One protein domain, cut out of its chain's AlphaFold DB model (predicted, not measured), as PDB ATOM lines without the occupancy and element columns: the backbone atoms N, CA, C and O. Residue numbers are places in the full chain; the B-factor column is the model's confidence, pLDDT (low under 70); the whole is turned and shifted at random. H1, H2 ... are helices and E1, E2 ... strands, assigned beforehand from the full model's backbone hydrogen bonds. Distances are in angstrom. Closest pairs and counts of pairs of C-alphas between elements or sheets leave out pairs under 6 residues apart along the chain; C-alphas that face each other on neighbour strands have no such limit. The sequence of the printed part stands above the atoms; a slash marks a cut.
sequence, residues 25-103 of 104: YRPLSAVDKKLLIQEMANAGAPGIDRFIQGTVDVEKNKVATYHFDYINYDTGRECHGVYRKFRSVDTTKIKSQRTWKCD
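What this domain is: This is residues 25 to 103 of the 104 residues of an uncharacterized protein of Apolygus lucorum (UniProt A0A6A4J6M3). One long, twisted antiparallel sheet of five strands makes a wall, with the single helix H1 packed on one face and the other face bare. Four long strands, E2 to E5, fold back and forth as hairpins and make the length of the domain, while the very short E1 sits at the edge beside E2. The printed part has 79 residues with one named helix and five named strands, in the order E1 H1 E2 E3 E4 E5, and the sheet's order is E1 E2 E3 E4 E5. The class is mixed, helices and strands; the whole is compact, with a radius of gyration of the C-alphas of 12.8 A, and elongated, spanning 43 by 24 by 20 A.

Where its parts are: Begin in the sheet with E4, residues 77 to 87, the longest strand at 32.1 A from first to last C-alpha. Beside it find E3, residues 63 to 72, 27.1 A long, which bends by 52 degrees at residue 69, and E5, residues 94 to 102, 26.9 A long, ending at C-alpha 102 at (3.314, -2.225, 140.969). E2, residues 50 to 59, is 26.7 A long and bends by 62 degrees at residue 53. E1, residues 25 to 27, is 7.3 A long and begins at C-alpha 25 at (10.537, -20.715, 154.989). Find C-alpha 30 at (19.899, -17.480, 142.841); from there H1, residues 30 to 41, runs 16.8 A.

How they stand to each other: E2, E3, E4 and E5 form a meander, each strand the antiparallel neighbour of the one before, and each successive pair is a hairpin. Between E3 and E4, at 162 degrees, look for N 68 and O 81, 3.0 A apart and within hydrogen-bond range. Between E4 and E5, at 167 degrees, N 82 and O 99 are 2.8 A apart; between E2 and E3, at 173 degrees, N 55 and O 67 are 2.8 A apart. The edge strand E1 is antiparallel to E2 at 159 degrees, with N 56 and O 26 2.8 A apart. H1 is on the sheet, in two layers, a helix on one face of a sheet; its closest C-alphas to E5 are those of Met 40 and Arg 98, 7.0 A, and to E4 those of Leu 36 and Tyr 83, 7.4 A. H1 and E3 are near each other, with 6 pairs of C-alphas within 10 A. In H1 every O i to N i+4 pair is within hydrogen-bond range. E1 and E5 are apart.

The domain as a whole: The two C-alphas farthest apart are those of Gly 76 and Asp 90, 43.1 A. The printed part has no cut, and no link is long. In this predicted model the mean pLDDT of the printed part is 90.4; look for values under 70 at residue 61 and residues 88 to 93.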
ATOM      1  N   TYR A  25      10.349 -22.102 155.407       91.25
ATOM      2  CA  TYR A  25      10.537 -20.715 154.989       91.25
ATOM      3  C   TYR A  25      12.023 -20.414 154.804       91.25
ATOM      4  O   TYR A  25      12.839 -20.713 155.680       91.25
ATOM      5  N   ARG A  26      12.392 -19.814 153.668       94.50
ATOM      6  CA  ARG A  26      13.772 -19.372 153.417       94.50
ATOM      7  C   ARG A  26      13.848 -18.176 152.461       94.50
ATOM      8  O   ARG A  26      12.943 -17.990 151.646       94.50
ATOM      9  N   PRO A  27      14.951 -17.404 152.480       97.06
ATOM     10  CA  PRO A  27      15.227 -16.400 151.455       97.06
ATOM     11  C   PRO A  27      15.327 -17.005 150.046       97.06
ATOM     12  O   PRO A  27      15.649 -18.191 149.875       97.06
ATOM     13  N   LEU A  28      15.103 -16.171 149.025       96.31
ATOM     14  CA  LEU A  28      15.298 -16.569 147.631       96.31
ATOM     15  C   LEU A  28      16.771 -16.836 147.314       96.31
ATOM     16  O   LEU A  28      17.633 -15.964 147.440       96.31
ATOM     17  N   SER A  29      17.033 -18.032 146.800       96.56
ATOM     18  CA  SER A  29      18.312 -18.398 146.203       96.56
ATOM     19  C   SER A  29      18.455 -17.806 144.796       96.56
ATOM     20  O   SER A  29      17.487 -17.350 144.183       96.56
ATOM     21  N   ALA A  30      19.664 -17.865 144.234       96.50
ATOM     22  CA  ALA A  30      19.899 -17.480 142.841       96.50
ATOM     23  C   ALA A  30      19.057 -18.308 141.847       96.50
ATOM     24  O   ALA A  30      18.603 -17.783 140.831       96.50
ATOM     25  N   VAL A  31      18.810 -19.586 142.161       96.00
ATOM     26  CA  VAL A  31      17.979 -20.475 141.338       96.00
ATOM     27  C   VAL A  31      16.521 -20.019 141.355       96.00
ATOM     28  O   VAL A  31      15.900 -19.942 140.296       96.00
ATOM     29  N   ASP A  32      15.998 -19.655 142.529       95.69
ATOM     30  CA  ASP A  32      14.625 -19.150 142.645       95.69
ATOM     31  C   ASP A  32      14.473 -17.832 141.880       95.69
ATOM     32  O   ASP A  32      13.544 -17.682 141.098       95.69
ATOM     33  N   LYS A  33      15.425 -16.901 142.025       97.38
ATOM     34  CA  LYS A  33      15.403 -15.618 141.302       97.38
ATOM     35  C   LYS A  33      15.368 -15.810 139.785       97.38
ATOM     36  O   LYS A  33      14.567 -15.174 139.108       97.38
ATOM     37  N   LYS A  34      16.182 -16.729 139.251       97.06
ATOM     38  CA  LYS A  34      16.177 -17.066 137.818       97.06
ATOM     39  C   LYS A  34      14.833 -17.645 137.369       97.06
ATOM     40  O   LYS A  34      14.333 -17.263 136.314       97.06
ATOM     41  N   LEU A  35      14.249 -18.540 138.169       95.12
ATOM     42  CA  LEU A  35      12.916 -19.090 137.914       95.12
ATOM     43  C   LEU A  35      11.860 -17.978 137.878       95.12
ATOM     44  O   LEU A  35      11.049 -17.948 136.960       95.12
ATOM     45  N   LEU A  36      11.886 -17.059 138.844       96.88
ATOM     46  CA  LEU A  36      10.916 -15.968 138.943       96.88
ATOM     47  C   LEU A  36      11.001 -15.003 137.760       96.88
ATOM     48  O   LEU A  36       9.963 -14.671 137.198       96.88
ATOM     49  N   ILE A  37      12.206 -14.621 137.322       97.00
ATOM     50  CA  ILE A  37      12.389 -13.798 136.113       97.00
ATOM     51  C   ILE A  37      11.685 -14.446 134.915       97.00
ATOM     52  O   ILE A  37      10.902 -13.798 134.225       97.00
ATOM     53  N   GLN A  38      11.919 -15.742 134.694       96.06
ATOM     54  CA  GLN A  38      11.328 -16.463 133.569       96.06
ATOM     55  C   GLN A  38       9.805 -16.601 133.700       96.06
ATOM     56  O   GLN A  38       9.072 -16.351 132.745       96.06
ATOM     57  N   GLU A  39       9.313 -17.008 134.869       95.12
ATOM     58  CA  GLU A  39       7.885 -17.248 135.092       95.12
ATOM     59  C   GLU A  39       7.061 -15.965 134.997       95.12
ATOM     60  O   GLU A  39       5.969 -15.991 134.431       95.12
ATOM     61  N   MET A  40       7.578 -14.851 135.513       94.94
ATOM     62  CA  MET A  40       6.888 -13.563 135.476       94.94
ATOM     63  C   MET A  40       6.903 -12.949 134.077       94.94
ATOM     64  O   MET A  40       5.858 -12.493 133.613       94.94
ATOM     65  N   ALA A  41       8.026 -13.038 133.356       94.06
ATOM     66  CA  ALA A  41       8.092 -12.623 131.955       94.06
ATOM     67  C   ALA A  41       7.101 -13.418 131.085       94.06
ATOM     68  O   ALA A  41       6.344 -12.837 130.311       94.06
ATOM     69  N   ASN A  42       7.016 -14.738 131.283       93.12
ATOM     70  CA  ASN A  42       6.044 -15.593 130.591       93.12
ATOM     71  C   ASN A  42       4.580 -15.233 130.901       93.12
ATOM     72  O   ASN A  42       3.681 -15.639 130.167       93.12
ATOM     73  N   ALA A  43       4.326 -14.516 131.999       92.00
ATOM     74  CA  ALA A  43       3.000 -14.040 132.379       92.00
ATOM     75  C   ALA A  43       2.690 -12.620 131.884       92.00
ATOM     76  O   ALA A  43       1.567 -12.166 132.076       92.00
ATOM     77  N   GLY A  44       3.654 -11.928 131.267       92.94
ATOM     78  CA  GLY A  44       3.508 -10.533 130.850       92.94
ATOM     79  C   GLY A  44       3.670  -9.518 131.986       92.94
ATOM     80  O   GLY A  44       3.187  -8.395 131.866       92.94
ATOM     81  N   ALA A  45       4.318  -9.897 133.092       92.56
ATOM     82  CA  ALA A  45       4.681  -8.941 134.133       92.56
ATOM     83  C   ALA A  45       5.810  -8.004 133.660       92.56
ATOM     84  O   ALA A  45       6.580  -8.386 132.770       92.56
ATOM     85  N   PRO A  46       5.955  -6.808 134.265       93.06
ATOM     86  CA  PRO A  46       7.118  -5.953 134.051       93.06
ATOM     87  C   PRO A  46       8.437  -6.697 134.286       93.06
ATOM     88  O   PRO A  46       8.516  -7.626 135.096       93.06
ATOM     89  N   GLY A  47       9.479  -6.281 133.566       94.44
ATOM     90  CA  GLY A  47      10.812  -6.864 133.689       94.44
ATOM     91  C   GLY A  47      11.349  -6.755 135.116       94.44
ATOM     92  O   GLY A  47      11.199  -5.730 135.774       94.44
ATOM     93  N   ILE A  48      11.983  -7.817 135.601       96.56
ATOM     94  CA  ILE A  48      12.605  -7.834 136.926       96.56
ATOM     95  C   ILE A  48      14.084  -7.475 136.764       96.56
ATOM     96  O   ILE A  48      14.900  -8.357 136.495       96.56
ATOM     97  N   ASP A  49      14.438  -6.202 136.945       95.62
ATOM     98  CA  ASP A  49      15.831  -5.745 136.826       95.62
ATOM     99  C   ASP A  49      16.614  -5.968 138.120       95.62
ATOM    100  O   ASP A  49      17.766  -6.412 138.113       95.62
ATOM    101  N   ARG A  50      15.977  -5.688 139.262       96.00
ATOM    102  CA  ARG A  50      16.591  -5.850 140.582       96.00
ATOM    103  C   ARG A  50      15.588  -6.361 141.603       96.00
ATOM    104  O   ARG A  50      14.595  -5.705 141.879       96.00
ATOM    105  N   PHE A  51      15.917  -7.477 142.250       96.88
ATOM    106  CA  PHE A  51      15.212  -7.921 143.455       96.88
ATOM    107  C   PHE A  51      15.594  -7.047 144.654       96.88
ATOM    108  O   PHE A  51      16.785  -6.846 144.914       96.88
ATOM    109  N   ILE A  52      14.591  -6.585 145.395       95.56
ATOM    110  CA  ILE A  52      14.743  -5.843 146.652       95.56
ATOM    111  C   ILE A  52      14.796  -6.844 147.802       95.56
ATOM    112  O   ILE A  52      15.803  -6.955 148.501       95.56
ATOM    113  N   GLN A  53      13.737  -7.640 147.932       95.00
ATOM    114  CA  GLN A  53      13.609  -8.699 148.920       95.00
ATOM    115  C   GLN A  53      12.776  -9.852 148.366       95.00
ATOM    116  O   GLN A  53      12.127  -9.740 147.327       95.00
ATOM    117  N   GLY A  54      12.815 -10.988 149.049       96.25
ATOM    118  CA  GLY A  54      11.910 -12.074 148.736       96.25
ATOM    119  C   GLY A  54      12.242 -13.366 149.450       96.25
ATOM    120  O   GLY A  54      13.396 -13.645 149.801       96.25
ATOM    121  N   THR A  55      11.210 -14.178 149.609       97.44
ATOM    122  CA  THR A  55      11.218 -15.443 150.331       97.44
ATOM    123  C   THR A  55      10.436 -16.507 149.583       97.44
ATOM    124  O   THR A  55       9.668 -16.228 148.661       97.44
ATOM    125  N   VAL A  56      10.646 -17.753 149.985       95.69
ATOM    126  CA  VAL A  56       9.864 -18.888 149.519       95.69
ATOM    127  C   VAL A  56       9.411 -19.738 150.697       95.69
ATOM    128  O   VAL A  56      10.214 -20.110 151.555       95.69
ATOM    129  N   ASP A  57       8.122 -20.049 150.684       93.56
ATOM    130  CA  ASP A  57       7.424 -20.971 151.564       93.56
ATOM    131  C   ASP A  57       7.210 -22.288 150.829       93.56
ATOM    132  O   ASP A  57       6.529 -22.336 149.802       93.56
ATOM    133  N   VAL A  58       7.795 -23.370 151.332       88.88
ATOM    134  CA  VAL A  58       7.636 -24.701 150.745       88.88
ATOM    135  C   VAL A  58       6.864 -25.586 151.706       88.88
ATOM    136  O   VAL A  58       7.408 -26.069 152.696       88.88
ATOM    137  N   GLU A  59       5.604 -25.850 151.376       86.62
ATOM    138  CA  GLU A  59       4.835 -26.929 151.983       86.62
ATOM    139  C   GLU A  59       5.331 -28.264 151.427       86.62
ATOM    140  O   GLU A  59       5.251 -28.520 150.216       86.62
ATOM    141  N   LYS A  60       5.834 -29.129 152.314       72.94
ATOM    142  CA  LYS A  60       6.380 -30.445 151.961       72.94
ATOM    143  C   LYS A  60       5.471 -31.190 150.975       72.94
ATOM    144  O   LYS A  60       4.340 -31.553 151.291       72.94
ATOM    145  N   ASN A  61       5.999 -31.437 149.775       69.50
ATOM    146  CA  ASN A  61       5.346 -32.158 148.674       69.50
ATOM    147  C   ASN A  61       4.035 -31.553 148.132       69.50
ATOM    148  O   ASN A  61       3.334 -32.247 147.400       69.50
ATOM    149  N   LYS A  62       3.703 -30.290 148.437       80.50
ATOM    150  CA  LYS A  62       2.434 -29.676 148.010       80.50
ATOM    151  C   LYS A  62       2.623 -28.402 147.198       80.50
ATOM    152  O   LYS A  62       2.306 -28.374 146.007       80.50
ATOM    153  N   VAL A  63       3.132 -27.345 147.824       88.75
ATOM    154  CA  VAL A  63       3.139 -25.996 147.244       88.75
ATOM    155  C   VAL A  63       4.456 -25.307 147.558       88.75
ATOM    156  O   VAL A  63       4.924 -25.356 148.687       88.75
ATOM    157  N   ALA A  64       5.042 -24.657 146.555       91.56
ATOM    158  CA  ALA A  64       6.075 -23.652 146.762       91.56
ATOM    159  C   ALA A  64       5.487 -22.278 146.429       91.56
ATOM    160  O   ALA A  64       5.093 -22.044 145.284       91.56
ATOM    161  N   THR A  65       5.415 -21.395 147.419       95.06
ATOM    162  CA  THR A  65       4.928 -20.023 147.283       95.06
ATOM    163  C   THR A  65       6.097 -19.067 147.421       95.06
ATOM    164  O   THR A  65       6.811 -19.099 148.410       95.06
ATOM    165  N   TYR A  66       6.298 -18.222 146.424       97.12
ATOM    166  CA  TYR A  66       7.381 -17.258 146.351       97.12
ATOM    167  C   TYR A  66       6.780 -15.866 146.491       97.12
ATOM    168  O   TYR A  66       5.878 -15.516 145.729       97.12
ATOM    169  N   HIS A  67       7.301 -15.091 147.432       97.25
ATOM    170  CA  HIS A  67       6.960 -13.693 147.673       97.25
ATOM    171  C   HIS A  67       8.195 -12.852 147.373       97.25
ATOM    172  O   HIS A  67       9.277 -13.191 147.850       97.25
ATOM    173  N   PHE A  68       8.081 -11.805 146.561       97.56
ATOM    174  CA  PHE A  68       9.248 -11.014 146.174       97.56
ATOM    175  C   PHE A  68       8.887  -9.614 145.715       97.56
ATOM    176  O   PHE A  68       7.882  -9.423 145.040       97.56
ATOM    177  N   ASP A  69       9.786  -8.683 145.996       97.06
ATOM    178  CA  ASP A  69       9.684  -7.295 145.572       97.06
ATOM    179  C   ASP A  69      10.827  -6.985 144.615       97.06
ATOM    180  O   ASP A  69      11.958  -7.468 144.786       97.06
ATOM    181  N   TYR A  70      10.538  -6.208 143.579       96.50
ATOM    182  CA  TYR A  70      11.508  -5.886 142.548       96.50
ATOM    183  C   TYR A  70      11.302  -4.504 141.952       96.50
ATOM    184  O   TYR A  70      10.200  -3.975 141.954       96.50
ATOM    185  N   ILE A  71      12.375  -3.955 141.393       95.56
ATOM    186  CA  ILE A  71      12.335  -2.735 140.592       95.56
ATOM    187  C   ILE A  71      12.366  -3.127 139.121       95.56
ATOM    188  O   ILE A  71      13.177  -3.968 138.717       95.56
ATOM    189  N   ASN A  72      11.502  -2.484 138.343       94.44
ATOM    190  CA  ASN A  72      11.610  -2.423 136.896       94.44
ATOM    191  C   ASN A  72      12.124  -1.029 136.497       94.44
ATOM    192  O   ASN A  72      11.465  -0.024 136.763       94.44
ATOM    193  N   TYR A  73      13.295  -0.951 135.872       92.81
ATOM    194  CA  TYR A  73      13.916   0.323 135.502       92.81
ATOM    195  C   TYR A  73      13.252   0.988 134.296       92.81
ATOM    196  O   TYR A  73      13.278   2.212 134.213       92.81
ATOM    197  N   ASP A  74      12.600   0.220 133.420       90.00
ATOM    198  CA  ASP A  74      11.876   0.780 132.270       90.00
ATOM    199  C   ASP A  74      10.674   1.631 132.709       90.00
ATOM    200  O   ASP A  74      10.375   2.668 132.120       90.00
ATOM    201  N   THR A  75       9.983   1.198 133.766       87.19
ATOM    202  CA  THR A  75       8.830   1.899 134.352       87.19
ATOM    203  C   THR A  75       9.213   2.777 135.542       87.19
ATOM    204  O   THR A  75       8.422   3.629 135.941       87.19
ATOM    205  N   GLY A  76      10.403   2.573 136.114       88.06
ATOM    206  CA  GLY A  76      10.853   3.228 137.343       88.06
ATOM    207  C   GLY A  76      10.061   2.818 138.588       88.06
ATOM    208  O   GLY A  76      10.135   3.513 139.598       88.06
ATOM    209  N   ARG A  77       9.284   1.727 138.519       89.62
ATOM    210  CA  ARG A  77       8.361   1.303 139.578       89.62
ATOM    211  C   ARG A  77       8.902   0.133 140.381       89.62
ATOM    212  O   ARG A  77       9.580  -0.752 139.852       89.62
ATOM    213  N   GLU A  78       8.531   0.123 141.653       94.94
ATOM    214  CA  GLU A  78       8.627  -1.046 142.514       94.94
ATOM    215  C   GLU A  78       7.366  -1.899 142.362       94.94
ATOM    216  O   GLU A  78       6.249  -1.389 142.248       94.94
ATOM    217  N   CYS A  79       7.550  -3.213 142.313       95.75
ATOM    218  CA  CYS A  79       6.485  -4.171 142.115       95.75
ATOM    219  C   CYS A  79       6.590  -5.330 143.106       95.75
ATOM    220  O   CYS A  79       7.659  -5.902 143.317       95.75
ATOM    221  N   HIS A  80       5.436  -5.733 143.624       96.75
ATOM    222  CA  HIS A  80       5.230  -6.883 144.492       96.75
ATOM    223  C   HIS A  80       4.748  -8.070 143.663       96.75
ATOM    224  O   HIS A  80       3.708  -8.007 143.002       96.75
ATOM    225  N   GLY A  81       5.495  -9.167 143.691       95.94
ATOM    226  CA  GLY A  81       5.222 -10.396 142.964       95.94
ATOM    227  C   GLY A  81       4.908 -11.568 143.890       95.94
ATOM    228  O   GLY A  81       5.526 -11.760 144.939       95.94
ATOM    229  N   VAL A  82       3.955 -12.399 143.464       96.81
ATOM    230  CA  VAL A  82       3.687 -13.704 144.068       96.81
ATOM    231  C   VAL A  82       3.626 -14.767 142.979       96.81
ATOM    232  O   VAL A  82       2.869 -14.660 142.012       96.81
ATOM    233  N   TYR A  83       4.407 -15.828 143.164       96.31
ATOM    234  CA  TYR A  83       4.376 -17.017 142.319       96.31
ATOM    235  C   TYR A  83       4.065 -18.240 143.173       96.31
ATOM    236  O   TYR A  83       4.704 -18.469 144.191       96.31
ATOM    237  N   ARG A  84       3.086 -19.050 142.775       94.19
ATOM    238  CA  ARG A  84       2.759 -20.317 143.440       94.19
ATOM    239  C   ARG A  84       2.949 -21.457 142.468       94.19
ATOM    240  O   ARG A  84       2.383 -21.435 141.379       94.19
ATOM    241  N   LYS A  85       3.695 -22.474 142.881       90.56
ATOM    242  CA  LYS A  85       3.910 -23.710 142.132       90.56
ATOM    243  C   LYS A  85       3.306 -24.872 142.909       90.56
ATOM    244  O   LYS A  85       3.783 -25.216 143.986       90.56
ATOM    245  N   PHE A  86       2.272 -25.481 142.344       86.06
ATOM    246  CA  PHE A  86       1.572 -26.621 142.922       86.06
ATOM    247  C   PHE A  86       2.126 -27.905 142.317       86.06
ATOM    248  O   PHE A  86       2.116 -28.083 141.092       86.06
ATOM    249  N   ARG A  87       2.576 -28.818 143.175       74.62
ATOM    250  CA  ARG A  87       2.883 -30.190 142.788       74.62
ATOM    251  C   ARG A  87       1.714 -31.062 143.229       74.62
ATOM    252  O   ARG A  87       1.496 -31.259 144.418       74.62
ATOM    253  N   SER A  88       0.940 -31.552 142.267       61.78
ATOM    254  CA  SER A  88      -0.079 -32.561 142.553       61.78
ATOM    255  C   SER A  88       0.629 -33.847 142.977       61.78
ATOM    256  O   SER A  88       1.499 -34.320 142.252       61.78
ATOM    257  N   VAL A  89       0.264 -34.411 144.129       63.09
ATOM    258  CA  VAL A  89       0.859 -35.664 144.635       63.09
ATOM    259  C   VAL A  89       0.549 -36.836 143.690       63.09
ATOM    260  O   VAL A  89       1.399 -37.696 143.484       63.09
ATOM    261  N   ASP A  90      -0.603 -36.780 143.015       62.25
ATOM    262  CA  ASP A  90      -1.126 -37.888 142.204       62.25
ATOM    263  C   ASP A  90      -1.006 -37.697 140.682       62.25
ATOM    264  O   ASP A  90      -1.479 -38.532 139.913       62.25
ATOM    265  N   THR A  91      -0.407 -36.600 140.198       60.59
ATOM    266  CA  THR A  91      -0.249 -36.382 138.748       60.59
ATOM    267  C   THR A  91       1.086 -35.724 138.402       60.59
ATOM    268  O   THR A  91       1.620 -34.921 139.159       60.59
ATOM    269  N   THR A  92       1.603 -35.986 137.199       63.09
ATOM    270  CA  THR A  92       2.745 -35.256 136.610       63.09
ATOM    271  C   THR A  92       2.421 -33.799 136.254       63.09
ATOM    272  O   THR A  92       3.296 -33.071 135.785       63.09
ATOM    273  N   LYS A  93       1.180 -33.339 136.465       65.19
ATOM    274  CA  LYS A  93       0.754 -31.984 136.114       65.19
ATOM    275  C   LYS A  93       1.201 -30.998 137.189       65.19
ATOM    276  O   LYS A  93       0.710 -31.003 138.317       65.19
ATOM    277  N   ILE A  94       2.106 -30.108 136.802       75.19
ATOM    278  CA  ILE A  94       2.488 -28.937 137.588       75.19
ATOM    279  C   ILE A  94       1.500 -27.821 137.249       75.19
ATOM    280  O   ILE A  94       1.351 -27.466 136.081       75.19
ATOM    281  N   LYS A  95       0.825 -27.269 138.261       85.06
ATOM    282  CA  LYS A  95       0.041 -26.035 138.105       85.06
ATOM    283  C   LYS A  95       0.825 -24.868 138.684       85.06
ATOM    284  O   LYS A  95       1.586 -25.040 139.636       85.06
ATOM    285  N   SER A  96       0.601 -23.679 138.146       90.00
ATOM    286  CA  SER A  96       1.167 -22.450 138.684       90.00
ATOM    287  C   SER A  96       0.142 -21.321 138.716       90.00
ATOM    288  O   SER A  96      -0.796 -21.295 137.921       90.00
ATOM    289  N   GLN A  97       0.317 -20.400 139.659       92.06
ATOM    290  CA  GLN A  97      -0.393 -19.124 139.726       92.06
ATOM    291  C   GLN A  97       0.636 -18.001 139.832       92.06
ATOM    292  O   GLN A  97       1.672 -18.172 140.476       92.06
ATOM    293  N   ARG A  98       0.360 -16.875 139.174       94.62
ATOM    294  CA  ARG A  98       1.249 -15.712 139.086       94.62
ATOM    295  C   ARG A  98       0.408 -14.462 139.284       94.62
ATOM    296  O   ARG A  98      -0.608 -14.314 138.611       94.62
ATOM    297  N   THR A  99       0.823 -13.590 140.189       95.56
ATOM    298  CA  THR A  99       0.189 -12.289 140.423       95.56
ATOM    299  C   THR A  99       1.267 -11.253 140.685       95.56
ATOM    300  O   THR A  99       2.261 -11.561 141.343       95.56
ATOM    301  N   TRP A 100       1.068 -10.034 140.202       94.88
ATOM    302  CA  TRP A 100       1.925  -8.901 140.526       94.88
ATOM    303  C   TRP A 100       1.102  -7.626 140.655       94.88
ATOM    304  O   TRP A 100       0.019  -7.513 140.078       94.88
ATOM    305  N   LYS A 101       1.639  -6.670 141.404       94.88
ATOM    306  CA  LYS A 101       1.136  -5.303 141.491       94.88
ATOM    307  C   LYS A 101       2.332  -4.367 141.586       94.88
ATOM    308  O   LYS A 101       3.247  -4.664 142.342       94.88
ATOM    309  N   CYS A 102       2.322  -3.282 140.828       92.44
ATOM    310  CA  CYS A 102       3.314  -2.225 140.969       92.44
ATOM    311  C   CYS A 102       2.696  -1.065 141.733       92.44
ATOM    312  O   CYS A 102       1.505  -0.793 141.552       92.44
ATOM    313  N   ASP A 103       3.492  -0.434 142.584       85.31
ATOM    314  CA  ASP A 103       3.082   0.798 143.234       85.31
ATOM    315  C   ASP A 103       3.024   1.921 142.187       85.31
ATOM    316  O   ASP A 103       3.778   1.922 141.203       85.31
TER     317      ASP A 103